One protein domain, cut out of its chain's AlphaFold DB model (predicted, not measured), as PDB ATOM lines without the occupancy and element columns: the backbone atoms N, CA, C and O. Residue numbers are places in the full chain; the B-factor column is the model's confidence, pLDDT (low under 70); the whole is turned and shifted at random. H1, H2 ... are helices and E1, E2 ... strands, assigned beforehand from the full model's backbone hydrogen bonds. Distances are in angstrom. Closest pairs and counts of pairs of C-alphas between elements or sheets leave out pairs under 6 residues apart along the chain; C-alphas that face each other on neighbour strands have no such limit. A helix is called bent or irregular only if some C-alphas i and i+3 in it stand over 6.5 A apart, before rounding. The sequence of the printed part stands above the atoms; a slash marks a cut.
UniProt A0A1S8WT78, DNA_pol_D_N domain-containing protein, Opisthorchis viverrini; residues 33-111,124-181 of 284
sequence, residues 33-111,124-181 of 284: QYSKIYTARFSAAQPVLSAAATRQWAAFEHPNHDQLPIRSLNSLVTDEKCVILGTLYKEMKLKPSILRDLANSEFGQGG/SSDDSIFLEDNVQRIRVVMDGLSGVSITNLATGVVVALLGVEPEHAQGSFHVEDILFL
ATOM      1  N   GLN A  33     -37.815  22.364 -15.408       92.50
ATOM      2  CA  GLN A  33     -37.115  21.788 -14.261       92.50
ATOM      3  C   GLN A  33     -36.541  20.398 -14.579       92.50
ATOM      4  O   GLN A  33     -37.149  19.612 -15.311       92.50
ATOM      5  N   TYR A  34     -35.407  20.057 -13.957       91.81
ATOM      6  CA  TYR A  34     -34.722  18.768 -14.134       91.81
ATOM      7  C   TYR A  34     -35.521  17.549 -13.645       91.81
ATOM      8  O   TYR A  34     -35.251  16.434 -14.090       91.81
ATOM      9  N   SER A  35     -36.532  17.738 -12.788       90.56
ATOM     10  CA  SER A  35     -37.407  16.662 -12.287       90.56
ATOM     11  C   SER A  35     -38.032  15.834 -13.413       90.56
ATOM     12  O   SER A  35     -38.121  14.613 -13.316       90.56
ATOM     13  N   LYS A  36     -38.365  16.477 -14.541       91.75
ATOM     14  CA  LYS A  36     -38.948  15.817 -15.717       91.75
ATOM     15  C   LYS A  36     -38.046  14.736 -16.317       91.75
ATOM     16  O   LYS A  36     -38.564  13.772 -16.871       91.75
ATOM     17  N   ILE A  37     -36.724  14.868 -16.188       93.75
ATOM     18  CA  ILE A  37     -35.768  13.860 -16.666       93.75
ATOM     19  C   ILE A  37     -35.899  12.581 -15.832       93.75
ATOM     20  O   ILE A  37     -35.953  11.490 -16.395       93.75
ATOM     21  N   TYR A  38     -35.988  12.711 -14.507       93.44
ATOM     22  CA  TYR A  38     -36.112  11.571 -13.598       93.44
ATOM     23  C   TYR A  38     -37.465  10.877 -13.740       93.44
ATOM     24  O   TYR A  38     -37.498   9.657 -13.883       93.44
ATOM     25  N   THR A  39     -38.561  11.639 -13.835       93.25
ATOM     26  CA  THR A  39     -39.891  11.067 -14.104       93.25
ATOM     27  C   THR A  39     -39.902  10.282 -15.417       93.25
ATOM     28  O   THR A  39     -40.355   9.144 -15.441       93.25
ATOM     29  N   ALA A  40     -39.352  10.843 -16.501       94.56
ATOM     30  CA  ALA A  40     -39.310  10.159 -17.793       94.56
ATOM     31  C   ALA A  40     -38.479   8.864 -17.751       94.56
ATOM     32  O   ALA A  40     -38.894   7.855 -18.321       94.56
ATOM     33  N   ARG A  41     -37.331   8.869 -17.056       94.75
ATOM     34  CA  ARG A  41     -36.497   7.668 -16.865       94.75
ATOM     35  C   ARG A  41     -37.238   6.586 -16.089       94.75
ATOM     36  O   ARG A  41     -37.272   5.445 -16.538       94.75
ATOM     37  N   PHE A  42     -37.844   6.950 -14.960       95.25
ATOM     38  CA  PHE A  42     -38.578   6.006 -14.127       95.25
ATOM     39  C   PHE A  42     -39.776   5.414 -14.879       95.25
ATOM     40  O   PHE A  42     -39.889   4.195 -14.964       95.25
ATOM     41  N   SER A  43     -40.604   6.246 -15.522       95.31
ATOM     42  CA  SER A  43     -41.762   5.781 -16.299       95.31
ATOM     43  C   SER A  43     -41.385   4.851 -17.456       95.31
ATOM     44  O   SER A  43     -42.126   3.914 -17.742       95.31
ATOM     45  N   ALA A  44     -40.247   5.081 -18.119       94.19
ATOM     46  CA  ALA A  44     -39.774   4.204 -19.190       94.19
ATOM     47  C   ALA A  44     -39.234   2.861 -18.664       94.19
ATOM     48  O   ALA A  44     -39.434   1.826 -19.298       94.19
ATOM     49  N   ALA A  45     -38.555   2.867 -17.513       94.69
ATOM     50  CA  ALA A  45     -37.913   1.682 -16.946       94.69
ATOM     51  C   ALA A  45     -38.874   0.790 -16.141       94.69
ATOM     52  O   ALA A  45     -38.755  -0.434 -16.198       94.69
ATOM     53  N   GLN A  46     -39.835   1.379 -15.425       94.88
ATOM     54  CA  GLN A  46     -40.746   0.685 -14.510       94.88
ATOM     55  C   GLN A  46     -41.414  -0.574 -15.104       94.88
ATOM     56  O   GLN A  46     -41.330  -1.619 -14.456       94.88
ATOM     57  N   PRO A  47     -42.061  -0.551 -16.291       95.25
ATOM     58  CA  PRO A  47     -42.756  -1.738 -16.798       95.25
ATOM     59  C   PRO A  47     -41.795  -2.884 -17.135       95.25
ATOM     60  O   PRO A  47     -42.079  -4.040 -16.826       95.25
ATOM     61  N   VAL A  48     -40.638  -2.568 -17.726       94.69
ATOM     62  CA  VAL A  48     -39.626  -3.568 -18.099       94.69
ATOM     63  C   VAL A  48     -38.999  -4.178 -16.850       94.69
ATOM     64  O   VAL A  48     -38.837  -5.392 -16.758       94.69
ATOM     65  N   LEU A  49     -38.691  -3.335 -15.867       95.25
ATOM     66  CA  LEU A  49     -38.040  -3.752 -14.637       95.25
ATOM     67  C   LEU A  49     -38.977  -4.553 -13.726       95.25
ATOM     68  O   LEU A  49     -38.550  -5.543 -13.149       95.25
ATOM     69  N   SER A  50     -40.262  -4.193 -13.666       94.81
ATOM     70  CA  SER A  50     -41.295  -4.950 -12.943       94.81
ATOM     71  C   SER A  50     -41.467  -6.368 -13.506       94.81
ATOM     72  O   SER A  50     -41.468  -7.351 -12.758       94.81
ATOM     73  N   ALA A  51     -41.524  -6.498 -14.837       93.56
ATOM     74  CA  ALA A  51     -41.591  -7.798 -15.498       93.56
ATOM     75  C   ALA A  51     -40.312  -8.627 -15.276       93.56
ATOM     76  O   ALA A  51     -40.386  -9.831 -15.020       93.56
ATOM     77  N   ALA A  52     -39.139  -7.988 -15.343       93.50
ATOM     78  CA  ALA A  52     -37.860  -8.649 -15.099       93.50
ATOM     79  C   ALA A  52     -37.727  -9.127 -13.643       93.50
ATOM     80  O   ALA A  52     -37.361 -10.281 -13.430       93.50
ATOM     81  N   ALA A  53     -38.099  -8.286 -12.671       93.94
ATOM     82  CA  ALA A  53     -38.109  -8.602 -11.244       93.94
ATOM     83  C   ALA A  53     -39.040  -9.777 -10.941       93.94
ATOM     84  O   ALA A  53     -38.631 -10.742 -10.301       93.94
ATOM     85  N   THR A  54     -40.258  -9.741 -11.492       92.50
ATOM     86  CA  THR A  54     -41.217 -10.847 -11.384       92.50
ATOM     87  C   THR A  54     -40.611 -12.148 -11.898       92.50
ATOM     88  O   THR A  54     -40.665 -13.162 -11.218       92.50
ATOM     89  N   ARG A  55     -39.992 -12.138 -13.084       90.56
ATOM     90  CA  ARG A  55     -39.398 -13.345 -13.674       90.56
ATOM     91  C   ARG A  55     -38.199 -13.865 -12.876       90.56
ATOM     92  O   ARG A  55     -38.057 -15.074 -12.735       90.56
ATOM     93  N   GLN A  56     -37.323 -12.973 -12.417       91.00
ATOM     94  CA  GLN A  56     -36.103 -13.345 -11.699       91.00
ATOM     95  C   GLN A  56     -36.419 -13.887 -10.309       91.00
ATOM     96  O   GLN A  56     -35.913 -14.944  -9.943       91.00
ATOM     97  N   TRP A  57     -37.278 -13.197  -9.558       90.88
ATOM     98  CA  TRP A  57     -37.558 -13.544  -8.169       90.88
ATOM     99  C   TRP A  57     -38.710 -14.535  -7.981       90.88
ATOM    100  O   TRP A  57     -38.782 -15.156  -6.928       90.88
ATOM    101  N   ALA A  58     -39.519 -14.815  -9.013       77.88
ATOM    102  CA  ALA A  58     -40.469 -15.937  -8.987       77.88
ATOM    103  C   ALA A  58     -39.787 -17.313  -8.881       77.88
ATOM    104  O   ALA A  58     -40.406 -18.272  -8.434       77.88
ATOM    105  N   ALA A  59     -38.521 -17.436  -9.299       63.59
ATOM    106  CA  ALA A  59     -37.789 -18.703  -9.267       63.59
ATOM    107  C   ALA A  59     -37.249 -19.074  -7.872       63.59
ATOM    108  O   ALA A  59     -36.860 -20.221  -7.660       63.59
ATOM    109  N   PHE A  60     -37.198 -18.116  -6.939       60.56
ATOM    110  CA  PHE A  60     -36.621 -18.307  -5.605       60.56
ATOM    111  C   PHE A  60     -37.643 -18.766  -4.557       60.56
ATOM    112  O   PHE A  60     -37.263 -19.009  -3.413       60.56
ATOM    113  N   GLU A  61     -38.916 -18.930  -4.931       55.88
ATOM    114  CA  GLU A  61     -39.956 -19.375  -4.007       55.88
ATOM    115  C   GLU A  61     -40.315 -20.860  -4.140       55.88
ATOM    116  O   GLU A  61     -40.357 -21.456  -5.219       55.88
ATOM    117  N   HIS A  62     -40.585 -21.458  -2.978       48.53
ATOM    118  CA  HIS A  62     -41.170 -22.784  -2.835       48.53
ATOM    119  C   HIS A  62     -42.595 -22.826  -3.425       48.53
ATOM    120  O   HIS A  62     -43.300 -21.822  -3.386       48.53
ATOM    121  N   PRO A  63     -43.077 -23.999  -3.880       52.34
ATOM    122  CA  PRO A  63     -44.334 -24.159  -4.633       52.34
ATOM    123  C   PRO A  63     -45.645 -23.756  -3.917       52.34
ATOM    124  O   PRO A  63     -46.712 -23.957  -4.488       52.34
ATOM    125  N   ASN A  64     -45.588 -23.197  -2.702       51.88
ATOM    126  CA  ASN A  64     -46.748 -22.881  -1.860       51.88
ATOM    127  C   ASN A  64     -46.875 -21.392  -1.470       51.88
ATOM    128  O   ASN A  64     -47.712 -21.089  -0.624       51.88
ATOM    129  N   HIS A  65     -46.065 -20.481  -2.021       55.22
ATOM    130  CA  HIS A  65     -46.155 -19.049  -1.701       55.22
ATOM    131  C   HIS A  65     -46.722 -18.215  -2.861       55.22
ATOM    132  O   HIS A  65     -46.495 -18.517  -4.034       55.22
ATOM    133  N   ASP A  66     -47.514 -17.201  -2.500       67.69
ATOM    134  CA  ASP A  66     -48.037 -16.179  -3.407       67.69
ATOM    135  C   ASP A  66     -46.895 -15.307  -3.943       67.69
ATOM    136  O   ASP A  66     -45.965 -14.975  -3.215       67.69
ATOM    137  N   GLN A  67     -47.008 -14.891  -5.206       77.94
ATOM    138  CA  GLN A  67     -46.042 -14.034  -5.894       77.94
ATOM    139  C   GLN A  67     -45.615 -12.820  -5.044       77.94
ATOM    140  O   GLN A  67     -46.468 -12.072  -4.561       77.94
ATOM    141  N   LEU A  68     -44.299 -12.578  -4.950       88.81
ATOM    142  CA  LEU A  68     -43.726 -11.433  -4.228       88.81
ATOM    143  C   LEU A  68     -44.406 -10.107  -4.622       88.81
ATOM    144  O   LEU A  68     -44.411  -9.745  -5.809       88.81
ATOM    145  N   PRO A  69     -44.952  -9.349  -3.653       93.81
ATOM    146  CA  PRO A  69     -45.654  -8.113  -3.944       93.81
ATOM    147  C   PRO A  69     -44.674  -7.029  -4.394       93.81
ATOM    148  O   PRO A  69     -43.631  -6.799  -3.779       93.81
ATOM    149  N   ILE A  70     -45.043  -6.314  -5.456       95.25
ATOM    150  CA  ILE A  70     -44.366  -5.085  -5.868       95.25
ATOM    151  C   ILE A  70     -45.094  -3.907  -5.216       95.25
ATOM    152  O   ILE A  70     -46.274  -3.679  -5.493       95.25
ATOM    153  N   ARG A  71     -44.403  -3.155  -4.357       95.69
ATOM    154  CA  ARG A  71     -44.968  -2.044  -3.578       95.69
ATOM    155  C   ARG A  71     -44.408  -0.702  -4.052       95.69
ATOM    156  O   ARG A  71     -43.236  -0.588  -4.408       95.69
ATOM    157  N   SER A  72     -45.245   0.336  -4.032       95.62
ATOM    158  CA  SER A  72     -44.760   1.722  -4.005       95.62
ATOM    159  C   SER A  72     -44.298   2.069  -2.594       95.62
ATOM    160  O   SER A  72     -44.794   1.486  -1.626       95.62
ATOM    161  N   LEU A  73     -43.394   3.043  -2.456       95.94
ATOM    162  CA  LEU A  73     -42.777   3.341  -1.160       95.94
ATOM    163  C   LEU A  73     -43.802   3.798  -0.114       95.94
ATOM    164  O   LEU A  73     -43.679   3.468   1.058       95.94
ATOM    165  N   ASN A  74     -44.855   4.500  -0.536       94.38
ATOM    166  CA  ASN A  74     -45.952   4.936   0.339       94.38
ATOM    167  C   ASN A  74     -46.895   3.806   0.807       94.38
ATOM    168  O   ASN A  74     -47.811   4.064   1.585       94.38
ATOM    169  N   SER A  75     -46.719   2.591   0.290       94.94
ATOM    170  CA  SER A  75     -47.559   1.417   0.557       94.94
ATOM    171  C   SER A  75     -46.765   0.257   1.156       94.94
ATOM    172  O   SER A  75     -47.244  -0.877   1.156       94.94
ATOM    173  N   LEU A  76     -45.541   0.537   1.611       95.19
ATOM    174  CA  LEU A  76     -44.704  -0.437   2.290       95.19
ATOM    175  C   LEU A  76     -45.387  -0.925   3.568       95.19
ATOM    176  O   LEU A  76     -45.963  -0.142   4.326       95.19
ATOM    177  N   VAL A  77     -45.325  -2.238   3.773       95.19
ATOM    178  CA  VAL A  77     -45.787  -2.903   4.985       95.19
ATOM    179  C   VAL A  77     -44.552  -3.381   5.735       95.19
ATOM    180  O   VAL A  77     -43.703  -4.073   5.178       95.19
ATOM    181  N   THR A  78     -44.450  -2.992   7.000       95.31
ATOM    182  CA  THR A  78     -43.362  -3.401   7.884       95.31
ATOM    183  C   THR A  78     -43.263  -4.925   7.973       95.31
ATOM    184  O   THR A  78     -44.286  -5.605   8.054       95.31
ATOM    185  N   ASP A  79     -42.039  -5.453   7.957       95.19
ATOM    186  CA  ASP A  79     -41.710  -6.886   7.965       95.19
ATOM    187  C   ASP A  79     -42.291  -7.704   6.781       95.19
ATOM    188  O   ASP A  79     -42.165  -8.930   6.752       95.19
ATOM    189  N   GLU A  80     -42.875  -7.057   5.761       94.56
ATOM    190  CA  GLU A  80     -43.278  -7.707   4.507       94.56
ATOM    191  C   GLU A  80     -42.095  -7.756   3.534       94.56
ATOM    192  O   GLU A  80     -41.566  -6.728   3.099       94.56
ATOM    193  N   LYS A  81     -41.715  -8.970   3.126       94.25
ATOM    194  CA  LYS A  81     -40.770  -9.150   2.027       94.25
ATOM    195  C   LYS A  81     -41.426  -8.728   0.716       94.25
ATOM    196  O   LYS A  81     -42.422  -9.312   0.295       94.25
ATOM    197  N   CYS A  82     -40.861  -7.721   0.064       95.50
ATOM    198  CA  CYS A  82     -41.443  -7.135  -1.133       95.50
ATOM    199  C   CYS A  82     -40.376  -6.612  -2.097       95.50
ATOM    200  O   CYS A  82     -39.177  -6.565  -1.803       95.50
ATOM    201  N   VAL A  83     -40.841  -6.228  -3.281       96.81
ATOM    202  CA  VAL A  83     -40.036  -5.579  -4.308       96.81
ATOM    203  C   VAL A  83     -40.417  -4.110  -4.393       96.81
ATOM    204  O   VAL A  83     -41.588  -3.776  -4.577       96.81
ATOM    205  N   ILE A  84     -39.419  -3.233  -4.349       97.31
ATOM    206  CA  ILE A  84     -39.591  -1.798  -4.588       97.31
ATOM    207  C   ILE A  84     -38.824  -1.367  -5.830       97.31
ATOM    208  O   ILE A  84     -37.728  -1.850  -6.107       97.31
ATOM    209  N   LEU A  85     -39.406  -0.443  -6.594       97.69
ATOM    210  CA  LEU A  85     -38.774   0.156  -7.767       97.69
ATOM    211  C   LEU A  85     -38.588   1.644  -7.520       97.69
ATOM    212  O   LEU A  85     -39.511   2.326  -7.079       97.69
ATOM    213  N   GLY A  86     -37.425   2.165  -7.887       97.31
ATOM    214  CA  GLY A  86     -37.164   3.590  -7.765       97.31
ATOM    215  C   GLY A  86     -35.855   4.007  -8.403       97.31
ATOM    216  O   GLY A  86     -35.141   3.208  -9.011       97.31
ATOM    217  N   THR A  87     -35.555   5.291  -8.275       97.50
ATOM    218  CA  THR A  87     -34.301   5.888  -8.720       97.50
ATOM    219  C   THR A  87     -33.362   6.015  -7.533       97.50
ATOM    220  O   THR A  87     -33.728   6.579  -6.506       97.50
ATOM    221  N   LEU A  88     -32.137   5.516  -7.668       97.38
ATOM    222  CA  LEU A  88     -31.123   5.666  -6.636       97.38
ATOM    223  C   LEU A  88     -30.694   7.129  -6.510       97.38
ATOM    224  O   LEU A  88     -30.370   7.788  -7.502       97.38
ATOM    225  N   TYR A  89     -30.614   7.608  -5.278       96.44
ATOM    226  CA  TYR A  89     -29.987   8.865  -4.911       96.44
ATOM    227  C   TYR A  89     -28.857   8.591  -3.924       96.44
ATOM    228  O   TYR A  89     -29.081   8.084  -2.827       96.44
ATOM    229  N   LYS A  90     -27.630   8.930  -4.320       95.12
ATOM    230  CA  LYS A  90     -26.453   8.877  -3.457       95.12
ATOM    231  C   LYS A  90     -26.198  10.248  -2.853       95.12
ATOM    232  O   LYS A  90     -25.858  11.202  -3.563       95.12
ATOM    233  N   GLU A  91     -26.354  10.332  -1.541       94.06
ATOM    234  CA  GLU A  91     -25.973  11.497  -0.759       94.06
ATOM    235  C   GLU A  91     -24.485  11.390  -0.429       94.06
ATOM    236  O   GLU A  91     -24.054  10.500   0.302       94.06
ATOM    237  N   MET A  92     -23.695  12.281  -1.027       91.50
ATOM    238  CA  MET A  92     -22.238  12.248  -0.944       91.50
ATOM    239  C   MET A  92     -21.727  13.418  -0.113       91.50
ATOM    240  O   MET A  92     -21.980  14.577  -0.451       91.50
ATOM    241  N   LYS A  93     -20.967  13.138   0.947       87.50
ATOM    242  CA  LYS A  93     -20.529  14.167   1.910       87.50
ATOM    243  C   LYS A  93     -19.571  15.192   1.298       87.50
ATOM    244  O   LYS A  93     -19.651  16.386   1.606       87.50
ATOM    245  N   LEU A  94     -18.691  14.718   0.416       87.69
ATOM    246  CA  LEU A  94     -17.672  15.521  -0.267       87.69
ATOM    247  C   LEU A  94     -18.175  16.142  -1.577       87.69
ATOM    248  O   LEU A  94     -17.422  16.844  -2.248       87.69
ATOM    249  N   LYS A  95     -19.441  15.913  -1.957       88.75
ATOM    250  CA  LYS A  95     -20.016  16.533  -3.154       88.75
ATOM    251  C   LYS A  95     -20.076  18.059  -2.978       88.75
ATOM    252  O   LYS A  95     -20.666  18.522  -1.997       88.75
ATOM    253  N   PRO A  96     -19.526  18.843  -3.928       86.56
ATOM    254  CA  PRO A  96     -19.612  20.298  -3.896       86.56
ATOM    255  C   PRO A  96     -21.061  20.784  -3.847       86.56
ATOM    256  O   PRO A  96     -21.953  20.197  -4.470       86.56
ATOM    257  N   SER A  97     -21.297  21.867  -3.111       86.69
ATOM    258  CA  SER A  97     -22.629  22.431  -2.914       86.69
ATOM    259  C   SER A  97     -22.575  23.940  -3.057       86.69
ATOM    260  O   SER A  97     -22.046  24.622  -2.186       86.69
ATOM    261  N   ILE A  98     -23.223  24.451  -4.106       88.62
ATOM    262  CA  ILE A  98     -23.336  25.892  -4.370       88.62
ATOM    263  C   ILE A  98     -23.906  26.622  -3.147       88.62
ATOM    264  O   ILE A  98     -23.434  27.694  -2.796       88.62
ATOM    265  N   LEU A  99     -24.883  26.031  -2.450       87.00
ATOM    266  CA  LEU A  99     -25.467  26.636  -1.248       87.00
ATOM    267  C   LEU A  99     -24.476  26.701  -0.081       87.00
ATOM    268  O   LEU A  99     -24.468  27.681   0.656       87.00
ATOM    269  N   ARG A 100     -23.638  25.669   0.089       83.69
ATOM    270  CA  ARG A 100     -22.586  25.659   1.116       83.69
ATOM    271  C   ARG A 100     -21.520  26.704   0.795       83.69
ATOM    272  O   ARG A 100     -21.084  27.417   1.690       83.69
ATOM    273  N   ASP A 101     -21.149  26.810  -0.476       82.12
ATOM    274  CA  ASP A 101     -20.156  27.771  -0.947       82.12
ATOM    275  C   ASP A 101     -20.655  29.214  -0.773       82.12
ATOM    276  O   ASP A 101     -19.929  30.050  -0.235       82.12
ATOM    277  N   LEU A 102     -21.918  29.484  -1.131       83.62
ATOM    278  CA  LEU A 102     -22.570  30.777  -0.912       83.62
ATOM    279  C   LEU A 102     -22.632  31.133   0.575       83.62
ATOM    280  O   LEU A 102     -22.169  32.206   0.954       83.62
ATOM    281  N   ALA A 103     -23.108  30.219   1.426       83.19
ATOM    282  CA  ALA A 103     -23.170  30.452   2.866       83.19
ATOM    283  C   ALA A 103     -21.785  30.793   3.441       83.19
ATOM    284  O   ALA A 103     -21.629  31.794   4.133       83.19
ATOM    285  N   ASN A 104     -20.749  30.021   3.104       79.75
ATOM    286  CA  ASN A 104     -19.390  30.294   3.579       79.75
ATOM    287  C   ASN A 104     -18.888  31.677   3.127       79.75
ATOM    288  O   ASN A 104     -18.304  32.405   3.932       79.75
ATOM    289  N   SER A 105     -19.181  32.064   1.878       75.50
ATOM    290  CA  SER A 105     -18.811  33.378   1.341       75.50
ATOM    291  C   SER A 105     -19.520  34.545   2.043       75.50
ATOM    292  O   SER A 105     -18.879  35.556   2.324       75.50
ATOM    293  N   GLU A 106     -20.802  34.396   2.390       74.06
ATOM    294  CA  GLU A 106     -21.585  35.422   3.093       74.06
ATOM    295  C   GLU A 106     -21.182  35.544   4.571       74.06
ATOM    296  O   GLU A 106     -21.135  36.648   5.114       74.06
ATOM    297  N   PHE A 107     -20.827  34.431   5.219       66.81
ATOM    298  CA  PHE A 107     -20.406  34.401   6.626       66.81
ATOM    299  C   PHE A 107     -18.904  34.668   6.841       66.81
ATOM    300  O   PHE A 107     -18.386  34.437   7.934       66.81
ATOM    301  N   GLY A 108     -18.187  35.167   5.825       56.69
ATOM    302  CA  GLY A 108     -16.788  35.597   5.949       56.69
ATOM    303  C   GLY A 108     -15.788  34.461   6.192       56.69
ATOM    304  O   GLY A 108     -14.623  34.721   6.500       56.69
ATOM    305  N   GLN A 109     -16.209  33.205   6.039       57.91
ATOM    306  CA  GLN A 109     -15.295  32.075   6.002       57.91
ATOM    307  C   GLN A 109     -14.819  31.952   4.562       57.91
ATOM    308  O   GLN A 109     -15.568  31.489   3.703       57.91
ATOM    309  N   GLY A 110     -13.607  32.457   4.293       52.00
ATOM    310  CA  GLY A 110     -12.988  32.458   2.967       52.00
ATOM    311  C   GLY A 110     -13.337  31.182   2.209       52.00
ATOM    312  O   GLY A 110     -13.159  30.090   2.750       52.00
ATOM    313  N   GLY A 111     -13.933  31.353   1.021       50.81
ATOM    314  CA  GLY A 111     -14.574  30.277   0.272       50.81
ATOM    315  C   GLY A 111     -13.710  29.026   0.278       50.81
ATOM    316  O   GLY A 111     -12.493  29.124   0.103       50.81
ATOM    317  N   SER A 124     -17.055   9.056   0.008       86.25
ATOM    318  CA  SER A 124     -16.730   8.919   1.426       86.25
ATOM    319  C   SER A 124     -17.334   7.636   1.999       86.25
ATOM    320  O   SER A 124     -18.347   7.143   1.506       86.25
ATOM    321  N   SER A 125     -16.740   7.103   3.069       85.19
ATOM    322  CA  SER A 125     -17.356   6.037   3.875       85.19
ATOM    323  C   SER A 125     -18.664   6.477   4.535       85.19
ATOM    324  O   SER A 125     -19.471   5.633   4.904       85.19
ATOM    325  N   ASP A 126     -18.863   7.790   4.671       87.19
ATOM    326  CA  ASP A 126     -20.057   8.397   5.261       87.19
ATOM    327  C   ASP A 126     -21.177   8.631   4.228       87.19
ATOM    328  O   ASP A 126     -22.205   9.221   4.561       87.19
ATOM    329  N   ASP A 127     -20.976   8.235   2.965       91.69
ATOM    330  CA  ASP A 127     -21.993   8.380   1.924       91.69
ATOM    331  C   ASP A 127     -23.194   7.469   2.212       91.69
ATOM    332  O   ASP A 127     -23.053   6.335   2.674       91.69
ATOM    333  N   SER A 128     -24.393   7.944   1.881       94.00
ATOM    334  CA  SER A 128     -25.627   7.180   2.062       94.00
ATOM    335  C   SER A 128     -26.399   7.029   0.754       94.00
ATOM    336  O   SER A 128     -26.266   7.829  -0.175       94.00
ATOM    337  N   ILE A 129     -27.181   5.952   0.655       95.94
ATOM    338  CA  ILE A 129     -28.011   5.648  -0.511       95.94
ATOM    339  C   ILE A 129     -29.474   5.705  -0.100       95.94
ATOM    340  O   ILE A 129     -29.877   5.164   0.930       95.94
ATOM    341  N   PHE A 130     -30.262   6.333  -0.956       97.62
ATOM    342  CA  PHE A 130     -31.709   6.367  -0.888       97.62
ATOM    343  C   PHE A 130     -32.288   5.830  -2.190       97.62
ATOM    344  O   PHE A 130     -31.680   5.957  -3.255       97.62
ATOM    345  N   LEU A 131     -33.481   5.257  -2.104       98.00
ATOM    346  CA  LEU A 131     -34.313   4.959  -3.257       98.00
ATOM    347  C   LEU A 131     -35.470   5.956  -3.272       98.00
ATOM    348  O   LEU A 131     -36.165   6.095  -2.267       98.00
ATOM    349  N   GLU A 132     -35.664   6.641  -4.393       97.06
ATOM    350  CA  GLU A 132     -36.737   7.617  -4.590       97.06
ATOM    351  C   GLU A 132     -37.775   7.078  -5.583       97.06
ATOM    352  O   GLU A 132     -37.417   6.622  -6.675       97.06
ATOM    353  N   ASP A 133     -39.058   7.151  -5.228       91.25
ATOM    354  CA  ASP A 133     -40.172   6.974  -6.165       91.25
ATOM    355  C   ASP A 133     -40.824   8.334  -6.495       91.25
ATOM    356  O   ASP A 133     -40.225   9.393  -6.306       91.25
ATOM    357  N   ASN A 134     -42.041   8.338  -7.047       84.44
ATOM    358  CA  ASN A 134     -42.733   9.584  -7.403       84.44
ATOM    359  C   ASN A 134     -43.254  10.383  -6.192       84.44
ATOM    360  O   ASN A 134     -43.714  11.510  -6.376       84.44
ATOM    361  N   VAL A 135     -43.259   9.797  -4.993       87.62
ATOM    362  CA  VAL A 135     -43.933  10.332  -3.803       87.62
ATOM    363  C   VAL A 135     -42.940  10.590  -2.676       87.62
ATOM    364  O   VAL A 135     -42.977  11.659  -2.070       87.62
ATOM    365  N   GLN A 136     -42.061   9.631  -2.385       93.38
ATOM    366  CA  GLN A 136     -41.160   9.687  -1.239       93.38
ATOM    367  C   GLN A 136     -39.810   9.021  -1.527       93.38
ATOM    368  O   GLN A 136     -39.546   8.512  -2.616       93.38
ATOM    369  N   ARG A 137     -38.941   9.036  -0.514       96.31
ATOM    370  CA  ARG A 137     -37.662   8.333  -0.521       96.31
ATOM    371  C   ARG A 137     -37.515   7.473   0.724       96.31
ATOM    372  O   ARG A 137     -38.007   7.857   1.783       96.31
ATOM    373  N   ILE A 138     -36.802   6.363   0.600       97.81
ATOM    374  CA  ILE A 138     -36.449   5.476   1.713       97.81
ATOM    375  C   ILE A 138     -34.936   5.266   1.744       97.81
ATOM    376  O   ILE A 138     -34.289   5.258   0.693       97.81
ATOM    377  N   ARG A 139     -34.350   5.139   2.940       97.50
ATOM    378  CA  ARG A 139     -32.924   4.816   3.067       97.50
ATOM    379  C   ARG A 139     -32.701   3.367   2.648       97.50
ATOM    380  O   ARG A 139     -33.496   2.502   2.992       97.50
ATOM    381  N   VAL A 140     -31.616   3.100   1.936       97.06
ATOM    382  CA  VAL A 140     -31.258   1.754   1.483       97.06
ATOM    383  C   VAL A 140     -30.093   1.239   2.319       97.06
ATOM    384  O   VAL A 140     -29.049   1.887   2.405       97.06
ATOM    385  N   VAL A 141     -30.274   0.066   2.920       95.25
ATOM    386  CA  VAL A 141     -29.258  -0.657   3.691       95.25
ATOM    387  C   VAL A 141     -28.904  -1.922   2.916       95.25
ATOM    388  O   VAL A 141     -29.787  -2.699   2.573       95.25
ATOM    389  N   MET A 142     -27.622  -2.119   2.608       91.00
ATOM    390  CA  MET A 142     -27.133  -3.252   1.800       91.00
ATOM    391  C   MET A 142     -26.190  -4.160   2.599       91.00
ATOM    392  O   MET A 142     -25.279  -4.778   2.045       91.00
ATOM    393  N   ASP A 143     -26.374  -4.207   3.916       86.00
ATOM    394  CA  ASP A 143     -25.563  -5.038   4.798       86.00
ATOM    395  C   ASP A 143     -25.782  -6.516   4.448       86.00
ATOM    396  O   ASP A 143     -26.900  -7.020   4.502       86.00
ATOM    397  N   GLY A 144     -24.710  -7.218   4.073       76.88
ATOM    398  CA  GLY A 144     -24.771  -8.638   3.705       76.88
ATOM    399  C   GLY A 144     -24.995  -8.926   2.216       76.88
ATOM    400  O   GLY A 144     -24.944 -10.094   1.830       76.88
ATOM    401  N   LEU A 145     -25.152  -7.906   1.364       84.75
ATOM    402  CA  LEU A 145     -25.228  -8.096  -0.086       84.75
ATOM    403  C   LEU A 145     -23.828  -8.362  -0.670       84.75
ATOM    404  O   LEU A 145     -22.934  -7.516  -0.616       84.75
ATOM    405  N   SER A 146     -23.611  -9.549  -1.241       77.44
ATOM    406  CA  SER A 146     -22.330  -9.897  -1.866       77.44
ATOM    407  C   SER A 146     -22.232  -9.359  -3.296       77.44
ATOM    408  O   SER A 146     -23.138  -9.565  -4.096       77.44
ATOM    409  N   GLY A 147     -21.103  -8.742  -3.653       77.38
ATOM    410  CA  GLY A 147     -20.799  -8.352  -5.038       77.38
ATOM    411  C   GLY A 147     -21.278  -6.959  -5.460       77.38
ATOM    412  O   GLY A 147     -20.885  -6.497  -6.529       77.38
ATOM    413  N   VAL A 148     -22.042  -6.256  -4.618       80.56
ATOM    414  CA  VAL A 148     -22.454  -4.862  -4.849       80.56
ATOM    415  C   VAL A 148     -22.158  -4.032  -3.604       80.56
ATOM    416  O   VAL A 148     -22.617  -4.351  -2.513       80.56
ATOM    417  N   SER A 149     -21.393  -2.950  -3.762       81.44
ATOM    418  CA  SER A 149     -21.123  -1.979  -2.696       81.44
ATOM    419  C   SER A 149     -21.741  -0.617  -3.016       81.44
ATOM    420  O   SER A 149     -21.915  -0.257  -4.181       81.44
ATOM    421  N   ILE A 150     -21.988   0.197  -1.982       81.25
ATOM    422  CA  ILE A 150     -22.377   1.616  -2.100       81.25
ATOM    423  C   ILE A 150     -21.430   2.380  -3.042       81.25
ATOM    424  O   ILE A 150     -21.852   3.292  -3.759       81.25
ATOM    425  N   THR A 151     -20.143   2.020  -3.070       81.88
ATOM    426  CA  THR A 151     -19.139   2.640  -3.951       81.88
ATOM    427  C   THR A 151     -19.403   2.382  -5.435       81.88
ATOM    428  O   THR A 151     -19.060   3.228  -6.254       81.88
ATOM    429  N   ASN A 152     -20.061   1.273  -5.784       85.25
ATOM    430  CA  ASN A 152     -20.393   0.914  -7.164       85.25
ATOM    431  C   ASN A 152     -21.707   1.537  -7.656       85.25
ATOM    432  O   ASN A 152     -22.003   1.467  -8.847       85.25
ATOM    433  N   LEU A 153     -22.498   2.145  -6.765       90.31
ATOM    434  CA  LEU A 153     -23.777   2.757  -7.110       90.31
ATOM    435  C   LEU A 153     -23.638   4.255  -7.384       90.31
ATOM    436  O   LEU A 153     -22.914   4.980  -6.696       90.31
ATOM    437  N   ALA A 154     -24.398   4.721  -8.375       91.75
ATOM    438  CA  ALA A 154     -24.463   6.117  -8.783       91.75
ATOM    439  C   ALA A 154     -25.898   6.655  -8.703       91.75
ATOM    440  O   ALA A 154     -26.873   5.929  -8.913       91.75
ATOM    441  N   THR A 155     -26.023   7.955  -8.443       95.06
ATOM    442  CA  THR A 155     -27.306   8.666  -8.491       95.06
ATOM    443  C   THR A 155     -27.924   8.604  -9.889       95.06
ATOM    444  O   THR A 155     -27.238   8.793 -10.893       95.06
ATOM    445  N   GLY A 156     -29.242   8.426  -9.959       94.94
ATOM    446  CA  GLY A 156     -30.026   8.484 -11.191       94.94
ATOM    447  C   GLY A 156     -30.252   7.138 -11.881       94.94
ATOM    448  O   GLY A 156     -30.911   7.121 -12.922       94.94
ATOM    449  N   VAL A 157     -29.726   6.040 -11.329       95.31
ATOM    450  CA  VAL A 157     -29.955   4.675 -11.827       95.31
ATOM    451  C   VAL A 157     -31.310   4.177 -11.330       95.31
ATOM    452  O   VAL A 157     -31.588   4.249 -10.135       95.31
ATOM    453  N   VAL A 158     -32.152   3.675 -12.237       96.69
ATOM    454  CA  VAL A 158     -33.435   3.050 -11.881       96.69
ATOM    455  C   VAL A 158     -33.209   1.563 -11.630       96.69
ATOM    456  O   VAL A 158     -32.657   0.877 -12.492       96.69
ATOM    457  N   VAL A 159     -33.626   1.083 -10.462       97.00
ATOM    458  CA  VAL A 159     -33.394  -0.292  -9.997       97.00
ATOM    459  C   VAL A 159     -34.655  -0.876  -9.367       97.00
ATOM    460  O   VAL A 159     -35.545  -0.135  -8.936       97.00
ATOM    461  N   ALA A 160     -34.722  -2.206  -9.325       97.19
ATOM    462  CA  ALA A 160     -35.631  -2.937  -8.457       97.19
ATOM    463  C   ALA A 160     -34.816  -3.523  -7.304       97.19
ATOM    464  O   ALA A 160     -33.752  -4.098  -7.532       97.19
ATOM    465  N   LEU A 161     -35.311  -3.367  -6.081       96.75
ATOM    466  CA  LEU A 161     -34.705  -3.918  -4.873       96.75
ATOM    467  C   LEU A 161     -35.666  -4.935  -4.269       96.75
ATOM    468  O   LEU A 161     -36.843  -4.624  -4.080       96.75
ATOM    469  N   LEU A 162     -35.158  -6.124  -3.962       95.81
ATOM    470  CA  LEU A 162     -35.837  -7.122  -3.145       95.81
ATOM    471  C   LEU A 162     -35.357  -6.971  -1.708       95.81
ATOM    472  O   LEU A 162     -34.153  -6.878  -1.464       95.81
ATOM    473  N   GLY A 163     -36.282  -6.973  -0.757       95.44
ATOM    474  CA  GLY A 163     -35.919  -6.858   0.645       95.44
ATOM    475  C   GLY A 163     -37.113  -6.634   1.552       95.44
ATOM    476  O   GLY A 163     -38.240  -7.006   1.220       95.44
ATOM    477  N   VAL A 164     -36.841  -6.020   2.697       95.88
ATOM    478  CA  VAL A 164     -37.823  -5.770   3.751       95.88
ATOM    479  C   VAL A 164     -37.537  -4.443   4.450       95.88
ATOM    480  O   VAL A 164     -36.382  -4.048   4.614       95.88
ATOM    481  N   GLU A 165     -38.585  -3.747   4.880       97.06
ATOM    482  CA  GLU A 165     -38.480  -2.671   5.868       97.06
ATOM    483  C   GLU A 165     -38.781  -3.263   7.252       97.06
ATOM    484  O   GLU A 165     -39.944  -3.560   7.539       97.06
ATOM    485  N   PRO A 166     -37.772  -3.496   8.104       95.81
ATOM    486  CA  PRO A 166     -38.001  -4.197   9.352       95.81
ATOM    487  C   PRO A 166     -38.588  -3.280  10.435       95.81
ATOM    488  O   PRO A 166     -38.258  -2.094  10.510       95.81
ATOM    489  N   GLU A 167     -39.390  -3.835  11.348       95.06
ATOM    490  CA  GLU A 167     -40.049  -3.054  12.415       95.06
ATOM    491  C   GLU A 167     -39.064  -2.292  13.309       95.06
ATOM    492  O   GLU A 167     -39.316  -1.154  13.707       95.06
ATOM    493  N   HIS A 168     -37.894  -2.878  13.565       93.06
ATOM    494  CA  HIS A 168     -36.854  -2.280  14.402       93.06
ATOM    495  C   HIS A 168     -36.057  -1.152  13.719       93.06
ATOM    496  O   HIS A 168     -35.253  -0.502  14.389       93.06
ATOM    497  N   ALA A 169     -36.249  -0.911  12.414       93.06
ATOM    498  CA  ALA A 169     -35.540   0.124  11.658       93.06
ATOM    499  C   ALA A 169     -36.421   0.789  10.579       93.06
ATOM    500  O   ALA A 169     -35.999   0.956   9.432       93.06
ATOM    501  N   GLN A 170     -37.633   1.210  10.958       92.69
ATOM    502  CA  GLN A 170     -38.548   1.942  10.071       92.69
ATOM    503  C   GLN A 170     -37.865   3.130   9.367       92.69
ATOM    504  O   GLN A 170     -37.047   3.852   9.946       92.69
ATOM    505  N   GLY A 171     -38.199   3.331   8.093       94.00
ATOM    506  CA  GLY A 171     -37.561   4.289   7.192       94.00
ATOM    507  C   GLY A 171     -36.281   3.776   6.520       94.00
ATOM    508  O   GLY A 171     -35.659   4.527   5.758       94.00
ATOM    509  N   SER A 172     -35.885   2.523   6.773       96.88
ATOM    510  CA  SER A 172     -34.748   1.860   6.129       96.88
ATOM    511  C   SER A 172     -35.172   0.545   5.483       96.88
ATOM    512  O   SER A 172     -35.697  -0.345   6.138       96.88
ATOM    513  N   PHE A 173     -34.904   0.408   4.189       97.50
ATOM    514  CA  PHE A 173     -35.140  -0.815   3.438       97.50
ATOM    515  C   PHE A 173     -33.861  -1.650   3.392       97.50
ATOM    516  O   PHE A 173     -32.840  -1.203   2.857       97.50
ATOM    517  N   HIS A 174     -33.916  -2.850   3.958       96.38
ATOM    518  CA  HIS A 174     -32.815  -3.803   3.996       96.38
ATOM    519  C   HIS A 174     -32.867  -4.678   2.746       96.38
ATOM    520  O   HIS A 174     -33.799  -5.457   2.558       96.38
ATOM    521  N   VAL A 175     -31.877  -4.502   1.874       95.88
ATOM    522  CA  VAL A 175     -31.810  -5.132   0.556       95.88
ATOM    523  C   VAL A 175     -31.195  -6.516   0.663       95.88
ATOM    524  O   VAL A 175     -30.089  -6.676   1.173       95.88
ATOM    525  N   GLU A 176     -31.888  -7.495   0.096       93.69
ATOM    526  CA  GLU A 176     -31.394  -8.858  -0.082       93.69
ATOM    527  C   GLU A 176     -30.869  -9.110  -1.498       93.69
ATOM    528  O   GLU A 176     -29.922  -9.874  -1.668       93.69
ATOM    529  N   ASP A 177     -31.476  -8.484  -2.511       93.62
ATOM    530  CA  ASP A 177     -31.036  -8.588  -3.904       93.62
ATOM    531  C   ASP A 177     -31.378  -7.317  -4.698       93.62
ATOM    532  O   ASP A 177     -32.315  -6.578  -4.375       93.62
ATOM    533  N   ILE A 178     -30.613  -7.063  -5.757       95.12
ATOM    534  CA  ILE A 178     -30.746  -5.894  -6.627       95.12
ATOM    535  C   ILE A 178     -30.821  -6.318  -8.087       95.12
ATOM    536  O   ILE A 178     -30.000  -7.082  -8.588       95.12
ATOM    537  N   LEU A 179     -31.785  -5.745  -8.801       95.06
ATOM    538  CA  LEU A 179     -31.941  -5.933 -10.231       95.06
ATOM    539  C   LEU A 179     -31.782  -4.606 -10.971       95.06
ATOM    540  O   LEU A 179     -32.508  -3.633 -10.736       95.06
ATOM    541  N   PHE A 180     -30.841  -4.596 -11.911       94.94
ATOM    542  CA  PHE A 180     -30.613  -3.493 -12.834       94.94
ATOM    543  C   PHE A 180     -31.347  -3.721 -14.152       94.94
ATOM    544  O   PHE A 180     -31.537  -4.849 -14.604       94.94
ATOM    545  N   LEU A 181     -31.720  -2.625 -14.810       91.44
ATOM    546  CA  LEU A 181     -32.182  -2.692 -16.187       91.44
ATOM    547  C   LEU A 181     -30.984  -2.935 -17.115       91.44
ATOM    548  O   LEU A 181     -30.159  -2.043 -17.310       91.44
TER     549      LEU A 181
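Overview. This is residues 33 to 111 and 124 to 181 of the 284 residues of the protein "DNA_pol_D_N domain-containing protein" of Opisthorchis viverrini (UniProt A0A1S8WT78). A small closed barrel of five strands makes the body, and the long bent helix H1 runs along its outside. The short helix H2 lies away from the barrel, on an arm that makes much of the length, and long loops link H1 to E1 and E3 to E4. The printed part has 137 residues, with two named helices and five named strands in the order H1, E1, H2, E2, E3, E4, E5, and its class is mixed, helices and strands. Round the barrel run E1, E2, E3, E5, E4 and back to E1, a mixed sheet. The whole is only just loose, close to compact, with a radius of gyration of the C-alphas of 17.5 A, and it spans 66 by 33 by 27 A.

Along the chain. H1, residues 35 to 60, begins with C-alpha 35 at (-37.407, 16.662, -12.287). By its hydrogen bonds it was assigned as one helix, but it is bent: C-alphas 44 and 47 are 7.1 A apart. Its arms are H1a, residues 35 to 44, 14.4 A long, and H1b, residues 47 to 60, 20.9 A. E1, residues 82 to 91, is 24.2 A long and bends by 69 degrees at residue 86. H2 is residues 98 to 106, 12.2 A, with C-alpha 98 at (-23.336, 25.892, -4.370). E2, residues 128 to 132, and E3, residues 137 to 141, are each 13.0 A long. E4 is residues 158 to 164, 18.5 A. E5, residues 172 to 180, is 20.1 A long, bends by 82 degrees at residue 176 and ends with C-alpha 180 at (-30.613, -3.493, -12.834).

Arrangement. In the barrel, E1 and E2 are antiparallel, with N 89 and O 130 2.8 A apart, within hydrogen-bond range. The hairpin E2 and E3 has N 131 and O 138 at 2.9 A. E3 and E5 are parallel, with N 173 and O 139 at 2.8 A. The hairpin E4 and E5 has N 162 and O 177 at 2.9 A. E4 and E1 are antiparallel, with N 84 and O 161 at 2.9 A. H1a is on the barrel, outside it, at a height over the sheet of 9.1 A; its closest C-alphas to E1 are those of Phe 42 and Thr 87, 6.9 A. H1b is on it too, outside, at a height of 9.3 A; its closest C-alphas to E4 are those of Leu 49 and Ala 160, 6.7 A. The arms stand at a steep tilt of 53 degrees. H2 is not on the barrel. Every O i to N i+4 pair is within hydrogen-bond range in H1a and H2, and 8 of 10 in H1b.

Size, cuts and confidence. The C-alphas farthest apart, those of Pro 63 and Gly 108, are 66.6 A apart. Residues 112 to 123 are not printed, and C-alphas 111 and 124 are 21.5 A apart across the cut. The links H1 to E1 and E3 to E4 are long. Residues 59 to 66 and 107 to 111 have pLDDT under 70.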